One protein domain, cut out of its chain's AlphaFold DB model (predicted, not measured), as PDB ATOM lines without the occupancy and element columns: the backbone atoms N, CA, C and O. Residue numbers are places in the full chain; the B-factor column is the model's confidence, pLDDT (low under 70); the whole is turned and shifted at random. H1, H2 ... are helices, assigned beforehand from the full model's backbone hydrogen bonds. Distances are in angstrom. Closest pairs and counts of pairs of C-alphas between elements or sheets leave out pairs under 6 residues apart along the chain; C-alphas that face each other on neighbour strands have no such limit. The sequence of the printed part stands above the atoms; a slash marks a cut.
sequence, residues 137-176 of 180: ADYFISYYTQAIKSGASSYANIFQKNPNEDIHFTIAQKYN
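AT A GLANCE: This is residues 137 to 176 of the 180 residues of the protein "Sulfotransfer_1 domain-containing protein" of Campylobacter jejuni (UniProt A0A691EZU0). The chain makes an open, elongated loop: the long helix H1 forms one side, short H2 and residues 159 to 166 run back along the other, and H3 comes near the beginning of H1 at the far end. Contacts between the helices are few. The 40 printed residues hold H1, H2 and H3 in that order and no named strand, an all-helix class. It is only just loose, close to compact, with a radius of gyration of the C-alphas of 11.0 A and spans of 32 by 19 by 11 A.

HOW THE PARTS SIT: H1, residues 137 to 149, and H2, residues 155 to 158, are close but not clearly touching; their closest C-alphas, of Ala 147 and Ile 158, are 6.7 A apart. H1 and H3, residues 167 to 174, are close but not clearly touching, with the closest C-alphas, of Tyr 139 and His 168, 7.8 A apart. They run opposite ways at a shallow tilt of 31 degrees. H2 and H3 are apart. Every O i to N i+4 pair is within hydrogen-bond range in H1 and H3; H2 is too short for one.

IN THESE COORDINATES: H1 measures 18.6 A from C-alpha 137 at (-10.799, -19.662, -1.599) to C-alpha 149. H2 measures 5.4 A. H3 measures 10.2 A, ending at C-alpha 174, (-6.364, -17.594, -14.841).

THE WHOLE: The C-alphas farthest apart, of Gly 151 and Asn 176, are 32.6 A apart. The printed part has no cut. The link H1 to H2 is tight, H2 to H3 short. Residues 153 to 165 and 175 to 176 have pLDDT under 70.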
ATOM      1  N   ALA A 137     -11.151 -19.632  -3.023       83.88
ATOM      2  CA  ALA A 137     -10.799 -19.662  -1.599       83.88
ATOM      3  C   ALA A 137     -11.922 -20.260  -0.723       83.88
ATOM      4  O   ALA A 137     -11.678 -21.159   0.080       83.88
ATOM      5  N   ASP A 138     -13.169 -19.828  -0.933       85.88
ATOM      6  CA  ASP A 138     -14.322 -20.339  -0.183       85.88
ATOM      7  C   ASP A 138     -14.645 -21.795  -0.535       85.88
ATOM      8  O   ASP A 138     -15.177 -22.529   0.301       85.88
ATOM      9  N   TYR A 139     -14.397 -22.195  -1.785       86.44
ATOM     10  CA  TYR A 139     -14.518 -23.581  -2.225       86.44
ATOM     11  C   TYR A 139     -13.542 -24.462  -1.456       86.44
ATOM     12  O   TYR A 139     -13.987 -25.412  -0.816       86.44
ATOM     13  N   PHE A 140     -12.254 -24.104  -1.424       82.25
ATOM     14  CA  PHE A 140     -11.235 -24.900  -0.740       82.25
ATOM     15  C   PHE A 140     -11.525 -25.058   0.748       82.25
ATOM     16  O   PHE A 140     -11.493 -26.180   1.250       82.25
ATOM     17  N   ILE A 141     -11.896 -23.976   1.438       85.00
ATOM     18  CA  ILE A 141     -12.264 -24.031   2.861       85.00
ATOM     19  C   ILE A 141     -13.456 -24.976   3.076       85.00
ATOM     20  O   ILE A 141     -13.430 -25.844   3.955       85.00
ATOM     21  N   SER A 142     -14.508 -24.836   2.263       85.06
ATOM     22  CA  SER A 142     -15.725 -25.640   2.401       85.06
ATOM     23  C   SER A 142     -15.491 -27.117   2.068       85.06
ATOM     24  O   SER A 142     -15.983 -27.998   2.780       85.06
ATOM     25  N   TYR A 143     -14.734 -27.391   1.005       82.56
ATOM     26  CA  TYR A 143     -14.389 -28.736   0.556       82.56
ATOM     27  C   TYR A 143     -13.499 -29.446   1.582       82.56
ATOM     28  O   TYR A 143     -13.819 -30.553   2.010       82.56
ATOM     29  N   TYR A 144     -12.468 -28.763   2.083       81.69
ATOM     30  CA  TYR A 144     -11.597 -29.258   3.150       81.69
ATOM     31  C   TYR A 144     -12.377 -29.604   4.424       81.69
ATOM     32  O   TYR A 144     -12.246 -30.699   4.971       81.69
ATOM     33  N   THR A 145     -13.267 -28.705   4.854       85.19
ATOM     34  CA  THR A 145     -14.128 -28.940   6.022       85.19
ATOM     35  C   THR A 145     -15.007 -30.179   5.838       85.19
ATOM     36  O   THR A 145     -15.237 -30.921   6.792       85.19
ATOM     37  N   GLN A 146     -15.512 -30.423   4.623       82.75
ATOM     38  CA  GLN A 146     -16.269 -31.640   4.331       82.75
ATOM     39  C   GLN A 146     -15.393 -32.882   4.407       82.75
ATOM     40  O   GLN A 146     -15.813 -33.853   5.020       82.75
ATOM     41  N   ALA A 147     -14.191 -32.843   3.835       81.50
ATOM     42  CA  ALA A 147     -13.289 -33.985   3.840       81.50
ATOM     43  C   ALA A 147     -12.925 -34.422   5.269       81.50
ATOM     44  O   ALA A 147     -13.018 -35.609   5.576       81.50
ATOM     45  N   ILE A 148     -12.619 -33.475   6.169       82.56
ATOM     46  CA  ILE A 148     -12.391 -33.779   7.594       82.56
ATOM     47  C   ILE A 148     -13.630 -34.430   8.216       82.56
ATOM     48  O   ILE A 148     -13.524 -35.473   8.858       82.56
ATOM     49  N   LYS A 149     -14.817 -33.841   8.014       83.62
ATOM     50  CA  LYS A 149     -16.079 -34.388   8.547       83.62
ATOM     51  C   LYS A 149     -16.386 -35.789   8.012       83.62
ATOM     52  O   LYS A 149     -17.020 -36.572   8.707       83.62
ATOM     53  N   SER A 150     -15.938 -36.095   6.799       82.44
ATOM     54  CA  SER A 150     -16.068 -37.404   6.156       82.44
ATOM     55  C   SER A 150     -14.954 -38.393   6.537       82.44
ATOM     56  O   SER A 150     -14.910 -39.482   5.974       82.44
ATOM     57  N   GLY A 151     -14.075 -38.048   7.485       80.69
ATOM     58  CA  GLY A 151     -13.052 -38.953   8.019       80.69
ATOM     59  C   GLY A 151     -11.734 -38.978   7.241       80.69
ATOM     60  O   GLY A 151     -10.944 -39.903   7.418       80.69
ATOM     61  N   ALA A 152     -11.465 -37.986   6.383       75.94
ATOM     62  CA  ALA A 152     -10.167 -37.877   5.722       75.94
ATOM     63  C   ALA A 152      -9.058 -37.622   6.759       75.94
ATOM     64  O   ALA A 152      -9.084 -36.628   7.484       75.94
ATOM     65  N   SER A 153      -8.077 -38.524   6.818       65.12
ATOM     66  CA  SER A 153      -7.037 -38.551   7.854       65.12
ATOM     67  C   SER A 153      -5.766 -37.760   7.519       65.12
ATOM     68  O   SER A 153      -4.904 -37.617   8.383       65.12
ATOM     69  N   SER A 154      -5.612 -37.228   6.298       59.03
ATOM     70  CA  SER A 154      -4.430 -36.432   5.936       59.03
ATOM     71  C   SER A 154      -4.708 -35.356   4.882       59.03
ATOM     72  O   SER A 154      -5.539 -35.529   3.991       59.03
ATOM     73  N   TYR A 155      -3.948 -34.257   4.958       54.34
ATOM     74  CA  TYR A 155      -3.960 -33.154   3.988       54.34
ATOM     75  C   TYR A 155      -3.587 -33.619   2.569       54.34
ATOM     76  O   TYR A 155      -4.205 -33.190   1.596       54.34
ATOM     77  N   ALA A 156      -2.620 -34.538   2.460       54.72
ATOM     78  CA  ALA A 156      -2.163 -35.091   1.186       54.72
ATOM     79  C   ALA A 156      -3.280 -35.839   0.443       54.72
ATOM     80  O   ALA A 156      -3.347 -35.774  -0.778       54.72
ATOM     81  N   ASN A 157      -4.199 -36.483   1.169       55.28
ATOM     82  CA  ASN A 157      -5.301 -37.238   0.571       55.28
ATOM     83  C   ASN A 157      -6.443 -36.341   0.058       55.28
ATOM     84  O   ASN A 157      -7.214 -36.767  -0.796       55.28
ATOM     85  N   ILE A 158      -6.565 -35.103   0.555       59.12
ATOM     86  CA  ILE A 158      -7.682 -34.199   0.218       59.12
ATOM     87  C   ILE A 158      -7.451 -33.492  -1.125       59.12
ATOM     88  O   ILE A 158      -8.399 -33.270  -1.877       59.12
ATOM     89  N   PHE A 159      -6.194 -33.177  -1.446       61.41
ATOM     90  CA  PHE A 159      -5.794 -32.481  -2.675       61.41
ATOM     91  C   PHE A 159      -4.963 -33.368  -3.611       61.41
ATOM     92  O   PHE A 159      -4.112 -32.875  -4.340       61.41
ATOM     93  N   GLN A 160      -5.204 -34.681  -3.600       50.88
ATOM     94  CA  GLN A 160      -4.465 -35.654  -4.416       50.88
ATOM     95  C   GLN A 160      -4.626 -35.456  -5.934       50.88
ATOM     96  O   GLN A 160      -3.816 -35.969  -6.702       50.88
ATOM     97  N   LYS A 161      -5.650 -34.713  -6.383       53.88
ATOM     98  CA  LYS A 161      -5.766 -34.314  -7.790       53.88
ATOM     99  C   LYS A 161      -4.719 -33.263  -8.122       53.88
ATOM    100  O   LYS A 161      -4.530 -32.308  -7.370       53.88
ATOM    101  N   ASN A 162      -4.087 -33.423  -9.280       56.75
ATOM    102  CA  ASN A 162      -3.189 -32.423  -9.832       56.75
ATOM    103  C   ASN A 162      -3.930 -31.068  -9.838       56.75
ATOM    104  O   ASN A 162      -5.042 -31.009 -10.366       56.75
ATOM    105  N   PRO A 163      -3.394 -29.986  -9.246       57.66
ATOM    106  CA  PRO A 163      -4.100 -28.705  -9.162       57.66
ATOM    107  C   PRO A 163      -4.573 -28.194 -10.528       57.66
ATOM    108  O   PRO A 163      -5.599 -27.539 -10.621       57.66
ATOM    109  N   ASN A 164      -3.871 -28.554 -11.602       55.66
ATOM    110  CA  ASN A 164      -4.235 -28.186 -12.971       55.66
ATOM    111  C   ASN A 164      -5.463 -28.950 -13.522       55.66
ATOM    112  O   ASN A 164      -5.974 -28.598 -14.582       55.66
ATOM    113  N   GLU A 165      -5.943 -29.981 -12.822       59.28
ATOM    114  CA  GLU A 165      -7.114 -30.789 -13.190       59.28
ATOM    115  C   GLU A 165      -8.402 -30.360 -12.464       59.28
ATOM    116  O   GLU A 165      -9.494 -30.758 -12.875       59.28
ATOM    117  N   ASP A 166      -8.314 -29.547 -11.402       71.94
ATOM    118  CA  ASP A 166      -9.491 -28.968 -10.746       71.94
ATOM    119  C   ASP A 166      -9.786 -27.580 -11.330       71.94
ATOM    120  O   ASP A 166      -8.961 -26.663 -11.327       71.94
ATOM    121  N   ILE A 167     -11.010 -27.409 -11.821       73.81
ATOM    122  CA  ILE A 167     -11.421 -26.186 -12.509       73.81
ATOM    123  C   ILE A 167     -11.355 -24.942 -11.612       73.81
ATOM    124  O   ILE A 167     -11.118 -23.851 -12.125       73.81
ATOM    125  N   HIS A 168     -11.523 -25.067 -10.289       76.75
ATOM    126  CA  HIS A 168     -11.426 -23.932  -9.367       76.75
ATOM    127  C   HIS A 168      -9.984 -23.450  -9.234       76.75
ATOM    128  O   HIS A 168      -9.765 -22.242  -9.131       76.75
ATOM    129  N   PHE A 169      -9.008 -24.360  -9.285       73.25
ATOM    130  CA  PHE A 169      -7.588 -24.007  -9.341       73.25
ATOM    131  C   PHE A 169      -7.239 -23.342 -10.676       73.25
ATOM    132  O   PHE A 169      -6.630 -22.271 -10.673       73.25
ATOM    133  N   THR A 170      -7.694 -23.895 -11.802       74.88
ATOM    134  CA  THR A 170      -7.484 -23.296 -13.132       74.88
ATOM    135  C   THR A 170      -8.105 -21.901 -13.234       74.88
ATOM    136  O   THR A 170      -7.478 -20.966 -13.734       74.88
ATOM    137  N   ILE A 171      -9.319 -21.720 -12.702       75.31
ATOM    138  CA  ILE A 171      -9.977 -20.412 -12.587       75.31
ATOM    139  C   ILE A 171      -9.142 -19.480 -11.697       75.31
ATOM    140  O   ILE A 171      -8.850 -18.358 -12.105       75.31
ATOM    141  N   ALA A 172      -8.710 -19.925 -10.513       74.81
ATOM    142  CA  ALA A 172      -7.911 -19.100  -9.605       74.81
ATOM    143  C   ALA A 172      -6.606 -18.599 -10.251       74.81
ATOM    144  O   ALA A 172      -6.279 -17.416 -10.126       74.81
ATOM    145  N   GLN A 173      -5.902 -19.477 -10.976       73.12
ATOM    146  CA  GLN A 173      -4.691 -19.133 -11.722       73.12
ATOM    147  C   GLN A 173      -4.990 -18.145 -12.854       73.12
ATOM    148  O   GLN A 173      -4.347 -17.102 -12.946       73.12
ATOM    149  N   LYS A 174      -6.002 -18.432 -13.687       73.69
ATOM    150  CA  LYS A 174      -6.364 -17.594 -14.841       73.69
ATOM    151  C   LYS A 174      -6.764 -16.175 -14.439       73.69
ATOM    152  O   LYS A 174      -6.448 -15.228 -15.153       73.69
ATOM    153  N   TYR A 175      -7.451 -16.023 -13.311       69.56
ATOM    154  CA  TYR A 175      -7.901 -14.718 -12.825       69.56
ATOM    155  C   TYR A 175      -6.884 -14.008 -11.922       69.56
ATOM    156  O   TYR A 175      -7.240 -12.997 -11.321       69.56
ATOM    157  N   ASN A 176      -5.631 -14.487 -11.841       60.38
ATOM    158  CA  ASN A 176      -4.567 -13.874 -11.039       60.38
ATOM    159  C   ASN A 176      -5.057 -13.492  -9.635       60.38
ATOM    160  O   ASN A 176      -4.847 -12.364  -9.182       60.38
TER     161      ASN A 176